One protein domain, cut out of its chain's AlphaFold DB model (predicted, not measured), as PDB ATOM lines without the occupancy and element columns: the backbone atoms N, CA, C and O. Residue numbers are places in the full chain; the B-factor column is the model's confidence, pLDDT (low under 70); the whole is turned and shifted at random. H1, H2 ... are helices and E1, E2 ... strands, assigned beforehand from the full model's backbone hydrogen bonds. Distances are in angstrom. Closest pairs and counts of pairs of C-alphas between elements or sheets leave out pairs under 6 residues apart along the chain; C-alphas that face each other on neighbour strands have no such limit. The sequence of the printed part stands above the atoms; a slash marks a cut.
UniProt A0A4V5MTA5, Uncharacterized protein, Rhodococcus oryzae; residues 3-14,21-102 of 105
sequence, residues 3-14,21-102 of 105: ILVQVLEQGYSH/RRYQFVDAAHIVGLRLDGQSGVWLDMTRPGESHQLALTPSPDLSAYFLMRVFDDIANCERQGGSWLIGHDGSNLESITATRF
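What this domain is: This is residues 3 to 14 and 21 to 102 of the 105 residues of an uncharacterized protein of Rhodococcus oryzae (UniProt A0A4V5MTA5). Two twisted sheets, E2 E1 E6 E7 and E3 E4 E5, stand partly face to face as a sandwich, and one long helix, H1, packs on both: its residues 61 to 71 come near the three-stranded sheet and its residues 70 to 79 the four-stranded one. Beyond E4, the turn to E5 sticks out as a loop. The printed part has 94 residues, with seven named strands and one named helix in the order E1 E2 E3 E4 E5 H1 E6 E7. The class is mixed, helices and strands; the sheet E2 E1 E6 E7 is mixed in direction and the sheet E3 E4 E5 is antiparallel. The whole is compact and rounded, with a radius of gyration of the C-alphas of 12.3 A and spans of 34 by 31 by 22 A.

Where its parts are: In the larger sheet, E1 is residues 3 to 8, 16.5 A long, beginning at C-alpha 3 (162.226, 197.027, 166.513). E2 is residues 23 to 27, 13.5 A; E6 is residues 84 to 88, 13.4 A; E7 is residues 98 to 102, 12.5 A, ending at C-alpha 102 (161.697, 194.469, 174.790). In the other sheet, E3 is residues 31 to 36, 14.5 A, E4 residues 41 to 46, 16.2 A, and E5 residues 52 to 57, 14.0 A. H1 is residues 61 to 81, 31.2 A, beginning at C-alpha 61 (179.665, 185.973, 150.228).

How they stand to each other: E2 and E7 are edge strands of the larger sheet. E1 and E6 are parallel, with N 6 and O 87 at 2.8 A; E2 and E1 are antiparallel, with N 5 and O 26 at 2.8 A. E6 and E7 form a hairpin, with N 86 and O 100 at 2.8 A. E3, E4 and E5 form a meander, each strand the antiparallel neighbour of the one before; N 35 and O 43 are 3.0 A apart, N 44 and O 53 2.8 A. Between the sheets, the closest C-alphas of E1 and E5 are those of Val 7 and Leu 55, 4.5 A. H1 is on the larger sheet at a height of 10.2 A, over E6 and along the strands, at 14 degrees to E6 on the local plane; the closest C-alphas of the two are those of Cys 78 and Trp 85, 6.8 A. H1 is also on the other sheet, at a height of 10.9 A, over E4; the closest C-alphas are those of Val 42 and Ser 64, 5.9 A. In H1, 15 of 17 O i to N i+4 pairs are within hydrogen-bond range.

The domain as a whole: The two farthest C-alphas, those of Ser 13 and Gly 82, are 35.6 A apart. Residues 15 to 20 are not printed, and C-alphas 14 and 21 are 10.6 A apart across the cut. Of the links that are printed whole, none is long. The mean pLDDT of the printed part is 94.0, and no printed residue is under 70.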
ATOM      1  N   ILE A   3     161.418 198.209 166.806       98.12
ATOM      2  CA  ILE A   3     162.226 197.027 166.513       98.12
ATOM      3  C   ILE A   3     163.650 197.529 166.348       98.12
ATOM      4  O   ILE A   3     163.958 198.246 165.399       98.12
ATOM      5  N   LEU A   4     164.503 197.198 167.307       97.88
ATOM      6  CA  LEU A   4     165.903 197.586 167.283       97.88
ATOM      7  C   LEU A   4     166.727 196.446 166.693       97.88
ATOM      8  O   LEU A   4     166.707 195.334 167.217       97.88
ATOM      9  N   VAL A   5     167.461 196.725 165.624       97.69
ATOM     10  CA  VAL A   5     168.336 195.769 164.941       97.69
ATOM     11  C   VAL A   5     169.775 196.053 165.338       97.69
ATOM     12  O   VAL A   5     170.235 197.194 165.252       97.69
ATOM     13  N   GLN A   6     170.475 195.027 165.805       97.06
ATOM     14  CA  GLN A   6     171.884 195.121 166.144       97.06
ATOM     15  C   GLN A   6     172.720 195.275 164.869       97.06
ATOM     16  O   GLN A   6     172.511 194.571 163.892       97.06
ATOM     17  N   VAL A   7     173.682 196.191 164.878       96.19
ATOM     18  CA  VAL A   7     174.629 196.422 163.779       96.19
ATOM     19  C   VAL A   7     176.043 196.532 164.339       96.19
ATOM     20  O   VAL A   7     176.231 196.897 165.502       96.19
ATOM     21  N   LEU A   8     177.036 196.190 163.527       93.94
ATOM     22  CA  LEU A   8     178.453 196.217 163.869       93.94
ATOM     23  C   LEU A   8     179.027 197.615 163.644       93.94
ATOM     24  O   LEU A   8     178.742 198.273 162.640       93.94
ATOM     25  N   GLU A   9     179.910 198.033 164.547       88.88
ATOM     26  CA  GLU A   9     180.844 199.118 164.256       88.88
ATOM     27  C   GLU A   9     181.790 198.673 163.128       88.88
ATOM     28  O   GLU A   9     182.268 197.537 163.104       88.88
ATOM     29  N   GLN A  10     182.023 199.553 162.154       82.88
ATOM     30  CA  GLN A  10     182.832 199.234 160.979       82.88
ATOM     31  C   GLN A  10     184.307 199.012 161.353       82.88
ATOM     32  O   GLN A  10     184.811 199.563 162.331       82.88
ATOM     33  N   GLY A  11     185.031 198.261 160.517       81.69
ATOM     34  CA  GLY A  11     186.493 198.128 160.613       81.69
ATOM     35  C   GLY A  11     186.999 196.847 161.282       81.69
ATOM     36  O   GLY A  11     188.209 196.679 161.424       81.69
ATOM     37  N   TYR A  12     186.111 195.921 161.650       81.25
ATOM     38  CA  TYR A  12     186.512 194.580 162.082       81.25
ATOM     39  C   TYR A  12     186.846 193.678 160.895       81.25
ATOM     40  O   TYR A  12     186.197 193.732 159.851       81.25
ATOM     41  N   SER A  13     187.844 192.809 161.065       80.94
ATOM     42  CA  SER A  13     188.106 191.739 160.105       80.94
ATOM     43  C   SER A  13     187.210 190.533 160.396       80.94
ATOM     44  O   SER A  13     186.729 190.342 161.515       80.94
ATOM     45  N   HIS A  14     187.056 189.649 159.407       72.94
ATOM     46  CA  HIS A  14     186.368 188.364 159.587       72.94
ATOM     47  C   HIS A  14     186.916 187.542 160.758       72.94
ATOM     48  O   HIS A  14     186.168 186.842 161.436       72.94
ATOM     49  N   ARG A  21     184.103 192.722 169.136       90.50
ATOM     50  CA  ARG A  21     183.385 193.625 168.244       90.50
ATOM     51  C   ARG A  21     182.474 194.530 169.058       90.50
ATOM     52  O   ARG A  21     181.918 194.129 170.080       90.50
ATOM     53  N   ARG A  22     182.312 195.756 168.590       92.81
ATOM     54  CA  ARG A  22     181.350 196.709 169.127       92.81
ATOM     55  C   ARG A  22     180.096 196.694 168.284       92.81
ATOM     56  O   ARG A  22     180.152 196.571 167.061       92.81
ATOM     57  N   TYR A  23     178.979 196.827 168.980       94.31
ATOM     58  CA  TYR A  23     177.658 196.819 168.390       94.31
ATOM     59  C   TYR A  23     176.874 198.028 168.861       94.31
ATOM     60  O   TYR A  23     177.070 198.535 169.968       94.31
ATOM     61  N   GLN A  24     175.944 198.435 168.020       95.12
ATOM     62  CA  GLN A  24     174.921 199.412 168.340       95.12
ATOM     63  C   GLN A  24     173.579 198.917 167.817       95.12
ATOM     64  O   GLN A  24     173.509 197.932 167.085       95.12
ATOM     65  N   PHE A  25     172.511 199.603 168.201       95.69
ATOM     66  CA  PHE A  25     171.172 199.309 167.722       95.69
ATOM     67  C   PHE A  25     170.677 200.435 166.829       95.69
ATOM     68  O   PHE A  25     170.822 201.610 167.171       95.69
ATOM     69  N   VAL A  26     170.054 200.067 165.716       96.25
ATOM     70  CA  VAL A  26     169.329 200.991 164.841       96.25
ATOM     71  C   VAL A  26     167.852 200.634 164.841       96.25
ATOM     72  O   VAL A  26     167.484 199.471 164.986       96.25
ATOM     73  N   ASP A  27     166.992 201.633 164.692       96.62
ATOM     74  CA  ASP A  27     165.554 201.402 164.590       96.62
ATOM     75  C   ASP A  27     165.197 200.966 163.163       96.62
ATOM     76  O   ASP A  27     165.468 201.693 162.200       96.62
ATOM     77  N   ALA A  28     164.575 199.791 163.041       96.75
ATOM     78  CA  ALA A  28     164.169 199.205 161.768       96.75
ATOM     79  C   ALA A  28     163.249 200.128 160.956       96.75
ATOM     80  O   ALA A  28     163.300 200.108 159.728       96.75
ATOM     81  N   ALA A  29     162.475 200.997 161.618       95.69
ATOM     82  CA  ALA A  29     161.596 201.961 160.956       95.69
ATOM     83  C   ALA A  29     162.344 203.004 160.103       95.69
ATOM     84  O   ALA A  29     161.729 203.678 159.278       95.69
ATOM     85  N   HIS A  30     163.658 203.156 160.296       96.12
ATOM     86  CA  HIS A  30     164.493 204.099 159.552       96.12
ATOM     87  C   HIS A  30     165.365 203.428 158.483       96.12
ATOM     88  O   HIS A  30     166.154 204.123 157.842       96.12
ATOM     89  N   ILE A  31     165.251 202.113 158.283       95.56
ATOM     90  CA  ILE A  31     165.965 201.405 157.216       95.56
ATOM     91  C   ILE A  31     165.272 201.713 155.885       95.56
ATOM     92  O   ILE A  31     164.082 201.455 155.721       95.56
ATOM     93  N   VAL A  32     166.020 202.253 154.923       94.94
ATOM     94  CA  VAL A  32     165.519 202.582 153.574       94.94
ATOM     95  C   VAL A  32     166.125 201.709 152.484       94.94
ATOM     96  O   VAL A  32     165.592 201.646 151.377       94.94
ATOM     97  N   GLY A  33     167.240 201.046 152.776       90.88
ATOM     98  CA  GLY A  33     167.969 200.255 151.802       90.88
ATOM     99  C   GLY A  33     168.790 199.156 152.450       90.88
ATOM    100  O   GLY A  33     169.146 199.219 153.626       90.88
ATOM    101  N   LEU A  34     169.080 198.143 151.641       90.62
ATOM    102  CA  LEU A  34     169.935 197.025 151.998       90.62
ATOM    103  C   LEU A  34     170.915 196.785 150.877       90.62
ATOM    104  O   LEU A  34     170.538 196.803 149.701       90.62
ATOM    105  N   ARG A  35     172.163 196.522 151.242       93.00
ATOM    106  CA  ARG A  35     173.213 196.278 150.264       93.00
ATOM    107  C   ARG A  35     174.069 195.102 150.687       93.00
ATOM    108  O   ARG A  35     174.496 194.996 151.833       93.00
ATOM    109  N   LEU A  36     174.333 194.240 149.717       95.31
ATOM    110  CA  LEU A  36     175.462 193.326 149.754       95.31
ATOM    111  C   LEU A  36     176.631 194.065 149.108       95.31
ATOM    112  O   LEU A  36     176.460 194.658 148.041       95.31
ATOM    113  N   ASP A  37     177.806 194.048 149.727       92.62
ATOM    114  CA  ASP A  37     178.990 194.716 149.164       92.62
ATOM    115  C   ASP A  37     179.672 193.916 148.038       92.62
ATOM    116  O   ASP A  37     180.701 194.329 147.506       92.62
ATOM    117  N   GLY A  38     179.090 192.774 147.655       89.75
ATOM    118  CA  GLY A  38     179.646 191.851 146.664       89.75
ATOM    119  C   GLY A  38     180.809 191.011 147.196       89.75
ATOM    120  O   GLY A  38     181.357 190.198 146.455       89.75
ATOM    121  N   GLN A  39     181.183 191.206 148.458       91.00
ATOM    122  CA  GLN A  39     182.039 190.332 149.241       91.00
ATOM    123  C   GLN A  39     181.155 189.699 150.317       91.00
ATOM    124  O   GLN A  39     180.110 189.142 150.000       91.00
ATOM    125  N   SER A  40     181.559 189.777 151.578       93.31
ATOM    126  CA  SER A  40     180.867 189.136 152.690       93.31
ATOM    127  C   SER A  40     180.103 190.122 153.589       93.31
ATOM    128  O   SER A  40     179.638 189.747 154.670       93.31
ATOM    129  N   GLY A  41     180.034 191.403 153.224       94.44
ATOM    130  CA  GLY A  41     179.415 192.437 154.046       94.44
ATOM    131  C   GLY A  41     177.939 192.636 153.724       94.44
ATOM    132  O   GLY A  41     177.531 192.735 152.563       94.44
ATOM    133  N   VAL A  42     177.143 192.760 154.784       96.38
ATOM    134  CA  VAL A  42     175.730 193.142 154.722       96.38
ATOM    135  C   VAL A  42     175.576 194.521 155.336       96.38
ATOM    136  O   VAL A  42     176.061 194.770 156.439       96.38
ATOM    137  N   TRP A  43     174.885 195.409 154.632       96.19
ATOM    138  CA  TRP A  43     174.778 196.820 154.977       96.19
ATOM    139  C   TRP A  43     173.320 197.274 155.013       96.19
ATOM    140  O   TRP A  43     172.525 196.887 154.155       96.19
ATOM    141  N   LEU A  44     172.998 198.118 155.994       96.38
ATOM    142  CA  LEU A  44     171.740 198.849 156.111       96.38
ATOM    143  C   LEU A  44     171.984 200.307 155.743       96.38
ATOM    144  O   LEU A  44     172.877 200.933 156.311       96.38
ATOM    145  N   ASP A  45     171.173 200.854 154.848       95.38
ATOM    146  CA  ASP A  45     171.123 202.290 154.596       95.38
ATOM    147  C   ASP A  45     169.950 202.892 155.361       95.38
ATOM    148  O   ASP A  45     168.835 202.360 155.326       95.38
ATOM    149  N   MET A  46     170.201 204.008 156.041       95.50
ATOM    150  CA  MET A  46     169.211 204.696 156.861       95.50
ATOM    151  C   MET A  46     168.636 205.916 156.136       95.50
ATOM    152  O   MET A  46     169.138 206.361 155.105       95.50
ATOM    153  N   THR A  47     167.573 206.495 156.692       92.81
ATOM    154  CA  THR A  47     166.908 207.685 156.133       92.81
ATOM    155  C   THR A  47     167.815 208.909 155.990       92.81
ATOM    156  O   THR A  47     167.531 209.775 155.159       92.81
ATOM    157  N   ARG A  48     168.891 209.026 156.781       91.06
ATOM    158  CA  ARG A  48     169.836 210.140 156.653       91.06
ATOM    159  C   ARG A  48     170.835 209.861 155.525       91.06
ATOM    160  O   ARG A  48     171.474 208.809 155.524       91.06
ATOM    161  N   PRO A  49     171.039 210.804 154.589       82.56
ATOM    162  CA  PRO A  49     172.021 210.637 153.525       82.56
ATOM    163  C   PRO A  49     173.417 210.320 154.071       82.56
ATOM    164  O   PRO A  49     173.926 211.033 154.935       82.56
ATOM    165  N   GLY A  50     174.036 209.260 153.548       83.50
ATOM    166  CA  GLY A  50     175.367 208.810 153.966       83.50
ATOM    167  C   GLY A  50     175.401 208.029 155.283       83.50
ATOM    168  O   GLY A  50     176.477 207.603 155.695       83.50
ATOM    169  N   GLU A  51     174.257 207.815 155.936       91.50
ATOM    170  CA  GLU A  51     174.170 206.954 157.109       91.50
ATOM    171  C   GLU A  51     173.971 205.498 156.670       91.50
ATOM    172  O   GLU A  51     172.865 205.075 156.329       91.50
ATOM    173  N   SER A  52     175.064 204.735 156.698       94.06
ATOM    174  CA  SER A  52     175.059 203.296 156.444       94.06
ATOM    175  C   SER A  52     175.722 202.549 157.595       94.06
ATOM    176  O   SER A  52     176.809 202.916 158.050       94.06
ATOM    177  N   HIS A  53     175.094 201.462 158.028       95.62
ATOM    178  CA  HIS A  53     175.575 200.617 159.117       95.62
ATOM    179  C   HIS A  53     175.865 199.213 158.615       95.62
ATOM    180  O   HIS A  53     175.123 198.669 157.797       95.62
ATOM    181  N   GLN A  54     176.937 198.609 159.115       95.56
ATOM    182  CA  GLN A  54     177.267 197.235 158.772       95.56
ATOM    183  C   GLN A  54     176.397 196.297 159.613       95.56
ATOM    184  O   GLN A  54     176.579 196.195 160.818       95.56
ATOM    185  N   LEU A  55     175.441 195.608 158.993       96.19
ATOM    186  CA  LEU A  55     174.612 194.610 159.672       96.19
ATOM    187  C   LEU A  55     175.422 193.370 160.030       96.19
ATOM    188  O   LEU A  55     175.259 192.818 161.109       96.19
ATOM    189  N   ALA A  56     176.275 192.913 159.117       95.38
ATOM    190  CA  ALA A  56     177.066 191.711 159.315       95.38
ATOM    191  C   ALA A  56     178.303 191.688 158.425       95.38
ATOM    192  O   ALA A  56     178.388 192.365 157.396       95.38
ATOM    193  N   LEU A  57     179.239 190.844 158.829       94.38
ATOM    194  CA  LEU A  57     180.388 190.425 158.058       94.38
ATOM    195  C   LEU A  57     180.440 188.888 158.108       94.38
ATOM    196  O   LEU A  57     180.950 188.295 159.064       94.38
ATOM    197  N   THR A  58     179.838 188.233 157.115       93.50
ATOM    198  CA  THR A  58     179.635 186.773 157.098       93.50
ATOM    199  C   THR A  58     180.919 186.011 156.753       93.50
ATOM    200  O   THR A  58     181.848 186.591 156.203       93.50
ATOM    201  N   PRO A  59     181.034 184.706 157.052       91.81
ATOM    202  CA  PRO A  59     182.226 183.928 156.698       91.81
ATOM    203  C   PRO A  59     182.494 183.846 155.189       91.81
ATOM    204  O   PRO A  59     183.646 183.715 154.777       91.81
ATOM    205  N   SER A  60     181.446 183.938 154.370       92.00
ATOM    206  CA  SER A  60     181.530 183.889 152.913       92.00
ATOM    207  C   SER A  60     180.431 184.731 152.239       92.00
ATOM    208  O   SER A  60     179.402 185.002 152.876       92.00
ATOM    209  N   PRO A  61     180.623 185.142 150.967       92.56
ATOM    210  CA  PRO A  61     179.665 185.973 150.228       92.56
ATOM    211  C   PRO A  61     178.276 185.359 150.038       92.56
ATOM    212  O   PRO A  61     177.261 186.051 150.083       92.56
ATOM    213  N   ASP A  62     178.207 184.042 149.844       92.69
ATOM    214  CA  ASP A  62     176.950 183.308 149.681       92.69
ATOM    215  C   ASP A  62     176.070 183.399 150.936       92.69
ATOM    216  O   ASP A  62     174.849 183.531 150.832       92.69
ATOM    217  N   LEU A  63     176.684 183.437 152.123       95.25
ATOM    218  CA  LEU A  63     175.974 183.567 153.394       95.25
ATOM    219  C   LEU A  63     175.426 184.976 153.639       95.25
ATOM    220  O   LEU A  63     174.460 185.120 154.390       95.25
ATOM    221  N   SER A  64     175.983 186.014 153.009       95.25
ATOM    222  CA  SER A  64     175.542 187.403 153.208       95.25
ATOM    223  C   SER A  64     174.086 187.605 152.786       95.25
ATOM    224  O   SER A  64     173.318 188.268 153.485       95.25
ATOM    225  N   ALA A  65     173.674 186.974 151.683       94.88
ATOM    226  CA  ALA A  65     172.292 187.018 151.216       94.88
ATOM    227  C   ALA A  65     171.334 186.340 152.209       94.88
ATOM    228  O   ALA A  65     170.281 186.891 152.526       94.88
ATOM    229  N   TYR A  66     171.711 185.175 152.744       96.19
ATOM    230  CA  TYR A  66     170.905 184.480 153.748       96.19
ATOM    231  C   TYR A  66     170.799 185.279 155.046       96.19
ATOM    232  O   TYR A  66     169.707 185.372 155.603       96.19
ATOM    233  N   PHE A  67     171.893 185.909 155.489       96.69
ATOM    234  CA  PHE A  67     171.903 186.764 156.676       96.69
ATOM    235  C   PHE A  67     170.915 187.917 156.545       96.69
ATOM    236  O   PHE A  67     170.076 188.122 157.423       96.69
ATOM    237  N   LEU A  68     170.957 188.612 155.407       95.44
ATOM    238  CA  LEU A  68     170.015 189.678 155.082       95.44
ATOM    239  C   LEU A  68     168.566 189.175 155.113       95.44
ATOM    240  O   LEU A  68     167.729 189.764 155.797       95.44
ATOM    241  N   MET A  69     168.270 188.079 154.406       95.75
ATOM    242  CA  MET A  69     166.911 187.527 154.341       95.75
ATOM    243  C   MET A  69     166.389 187.121 155.721       95.75
ATOM    244  O   MET A  69     165.224 187.362 156.026       95.75
ATOM    245  N   ARG A  70     167.243 186.541 156.570       97.31
ATOM    246  CA  ARG A  70     166.852 186.096 157.908       97.31
ATOM    247  C   ARG A  70     166.510 187.263 158.831       97.31
ATOM    248  O   ARG A  70     165.484 187.206 159.497       97.31
ATOM    249  N   VAL A  71     167.318 188.326 158.837       97.12
ATOM    250  CA  VAL A  71     167.016 189.533 159.628       97.12
ATOM    251  C   VAL A  71     165.695 190.162 159.182       97.12
ATOM    252  O   VAL A  71     164.902 190.572 160.023       97.12
ATOM    253  N   PHE A  72     165.411 190.193 157.878       95.19
ATOM    254  CA  PHE A  72     164.158 190.753 157.363       95.19
ATOM    255  C   PHE A  72     162.934 189.895 157.671       95.19
ATOM    256  O   PHE A  72     161.873 190.438 157.978       95.19
ATOM    257  N   ASP A  73     163.083 188.574 157.630       97.00
ATOM    258  CA  ASP A  73     162.046 187.662 158.103       97.00
ATOM    259  C   ASP A  73     161.737 187.914 159.587       97.00
ATOM    260  O   ASP A  73     160.574 188.077 159.956       97.00
ATOM    261  N   ASP A  74     162.761 188.064 160.431       97.56
ATOM    262  CA  ASP A  74     162.574 188.365 161.852       97.56
ATOM    263  C   ASP A  74     161.944 189.748 162.088       97.56
ATOM    264  O   ASP A  74     161.041 189.850 162.921       97.56
ATOM    265  N   ILE A  75     162.321 190.788 161.331       96.75
ATOM    266  CA  ILE A  75     161.649 192.103 161.378       96.75
ATOM    267  C   ILE A  75     160.162 191.936 161.051       96.75
ATOM    268  O   ILE A  75     159.312 192.316 161.856       96.75
ATOM    269  N   ALA A  76     159.834 191.308 159.919       96.94
ATOM    270  CA  ALA A  76     158.450 191.112 159.493       96.94
ATOM    271  C   ALA A  76     157.644 190.283 160.509       96.94
ATOM    272  O   ALA A  76     156.471 190.560 160.768       96.94
ATOM    273  N   ASN A  77     158.263 189.269 161.116       97.81
ATOM    274  CA  ASN A  77     157.641 188.460 162.158       97.81
ATOM    275  C   ASN A  77     157.389 189.276 163.437       97.81
ATOM    276  O   ASN A  77     156.301 189.174 164.008       97.81
ATOM    277  N   CYS A  78     158.337 190.115 163.860       97.69
ATOM    278  CA  CYS A  78     158.183 191.021 165.001       97.69
ATOM    279  C   CYS A  78     157.057 192.039 164.775       97.69
ATOM    280  O   CYS A  78     156.235 192.254 165.666       97.69
ATOM    281  N   GLU A  79     156.974 192.622 163.576       96.31
ATOM    282  CA  GLU A  79     155.902 193.552 163.204       96.31
ATOM    283  C   GLU A  79     154.524 192.894 163.291       96.31
ATOM    284  O   GLU A  79     153.616 193.446 163.915       96.31
ATOM    285  N   ARG A  80     154.368 191.682 162.733       97.19
ATOM    286  CA  ARG A  80     153.105 190.924 162.806       97.19
ATOM    287  C   ARG A  80     152.701 190.594 164.242       97.19
ATOM    288  O   ARG A  80     151.512 190.580 164.549       97.19
ATOM    289  N   GLN A  81     153.668 190.301 165.110       96.38
ATOM    290  CA  GLN A  81     153.412 189.978 166.517       96.38
ATOM    291  C   GLN A  81     153.125 191.212 167.383       96.38
ATOM    292  O   GLN A  81     152.552 191.078 168.469       96.38
ATOM    293  N   GLY A  82     153.530 192.399 166.931       95.00
ATOM    294  CA  GLY A  82     153.411 193.645 167.674       95.00
ATOM    295  C   GLY A  82     154.275 193.705 168.943       95.00
ATOM    296  O   GLY A  82     154.876 192.728 169.400       95.00
ATOM    297  N   GLY A  83     154.315 194.888 169.557       94.06
ATOM    298  CA  GLY A  83     155.181 195.180 170.706       94.06
ATOM    299  C   GLY A  83     156.596 195.599 170.297       94.06
ATOM    300  O   GLY A  83     156.881 195.785 169.120       94.06
ATOM    301  N   SER A  84     157.477 195.810 171.274       96.69
ATOM    302  CA  SER A  84     158.859 196.214 171.002       96.69
ATOM    303  C   SER A  84     159.807 195.017 171.057       96.69
ATOM    304  O   SER A  84     159.597 194.097 171.849       96.69
ATOM    305  N   TRP A  85     160.837 195.034 170.214       98.12
ATOM    306  CA  TRP A  85     161.734 193.902 169.980       98.12
ATOM    307  C   TRP A  85     163.190 194.353 169.829       98.12
ATOM    308  O   TRP A  85     163.463 195.456 169.353       98.12
ATOM    309  N   LEU A  86     164.112 193.474 170.211       97.81
ATOM    310  CA  LEU A  86     165.533 193.528 169.881       97.81
ATOM    311  C   LEU A  86     165.851 192.360 168.944       97.81
ATOM    312  O   LEU A  86     165.527 191.223 169.274       97.81
ATOM    313  N   ILE A  87     166.510 192.622 167.821       97.81
ATOM    314  CA  ILE A  87     167.085 191.600 166.942       97.81
ATOM    315  C   ILE A  87     168.602 191.666 167.116       97.81
ATOM    316  O   ILE A  87     169.232 192.635 166.699       97.81
ATOM    317  N   GLY A  88     169.173 190.664 167.782       96.50
ATOM    318  CA  GLY A  88     170.607 190.557 168.069       96.50
ATOM    319  C   GLY A  88     171.263 189.393 167.330       96.50
ATOM    320  O   GLY A  88     170.582 188.457 166.920       96.50
ATOM    321  N   HIS A  89     172.586 189.453 167.162       95.81
ATOM    322  CA  HIS A  89     173.396 188.416 166.504       95.81
ATOM    323  C   HIS A  89     174.898 188.625 166.755       95.81
ATOM    324  O   HIS A  89     175.331 189.713 167.131       95.81
ATOM    325  N   ASP A  90     175.731 187.633 166.448       93.75
ATOM    326  CA  ASP A  90     177.198 187.731 166.561       93.75
ATOM    327  C   ASP A  90     177.880 188.448 165.376       93.75
ATOM    328  O   ASP A  90     179.105 188.599 165.329       93.75
ATOM    329  N   GLY A  91     177.085 188.867 164.389       92.81
ATOM    330  CA  GLY A  91     177.541 189.629 163.233       92.81
ATOM    331  C   GLY A  91     178.198 188.808 162.130       92.81
ATOM    332  O   GLY A  91     178.767 189.396 161.214       92.81
ATOM    333  N   SER A  92     178.145 187.476 162.196       92.94
ATOM    334  CA  SER A  92     178.703 186.596 161.163       92.94
ATOM    335  C   SER A  92     177.838 185.365 160.889       92.94
ATOM    336  O   SER A  92     177.673 184.994 159.728       92.94
ATOM    337  N   ASN A  93     177.283 184.731 161.923       92.88
ATOM    338  CA  ASN A  93     176.595 183.449 161.821       92.88
ATOM    339  C   ASN A  93     175.078 183.618 161.782       92.88
ATOM    340  O   ASN A  93     174.487 184.262 162.650       92.88
ATOM    341  N   LEU A  94     174.444 182.961 160.810       94.00
ATOM    342  CA  LEU A  94     172.998 183.016 160.597       94.00
ATOM    343  C   LEU A  94     172.199 182.518 161.809       94.00
ATOM    344  O   LEU A  94     171.202 183.116 162.199       94.00
ATOM    345  N   GLU A  95     172.677 181.439 162.425       94.88
ATOM    346  CA  GLU A  95     172.031 180.778 163.565       94.88
ATOM    347  C   GLU A  95     172.110 181.600 164.858       94.88
ATOM    348  O   GLU A  95     171.406 181.303 165.818       94.88
ATOM    349  N   SER A  96     172.948 182.642 164.892       95.56
ATOM    350  CA  SER A  96     173.039 183.541 166.047       95.56
ATOM    351  C   SER A  96     171.916 184.580 166.087       95.56
ATOM    352  O   SER A  96     171.707 185.208 167.128       95.56
ATOM    353  N   ILE A  97     171.200 184.780 164.972       97.75
ATOM    354  CA  ILE A  97     170.155 185.799 164.864       97.75
ATOM    355  C   ILE A  97     168.982 185.411 165.763       97.75
ATOM    356  O   ILE A  97     168.372 184.355 165.600       97.75
ATOM    357  N   THR A  98     168.676 186.283 166.720       97.19
ATOM    358  CA  THR A  98     167.620 186.077 167.710       97.19
ATOM    359  C   THR A  98     166.792 187.344 167.872       97.19
ATOM    360  O   THR A  98     167.335 188.414 168.153       97.19
ATOM    361  N   ALA A  99     165.470 187.205 167.757       97.56
ATOM    362  CA  ALA A  99     164.504 188.239 168.104       97.56
ATOM    363  C   ALA A  99     163.974 188.038 169.534       97.56
ATOM    364  O   ALA A  99     163.398 186.999 169.859       97.56
ATOM    365  N   THR A 100     164.119 189.055 170.380       97.19
ATOM    366  CA  THR A 100     163.729 189.030 171.798       97.19
ATOM    367  C   THR A 100     162.783 190.187 172.107       97.19
ATOM    368  O   THR A 100     163.000 191.306 171.645       97.19
ATOM    369  N   ARG A 101     161.731 189.951 172.906       95.75
ATOM    370  CA  ARG A 101     160.835 191.035 173.348       95.75
ATOM    371  C   ARG A 101     161.582 192.070 174.195       95.75
ATOM    372  O   ARG A 101     162.470 191.731 174.972       95.75
ATOM    373  N   PHE A 102     161.167 193.327 174.057       90.69
ATOM    374  CA  PHE A 102     161.697 194.469 174.790       90.69
ATOM    375  C   PHE A 102     160.573 195.249 175.507       90.69
ATOM    376  O   PHE A 102     159.577 195.591 174.861       90.69
TER     377      PHE A 102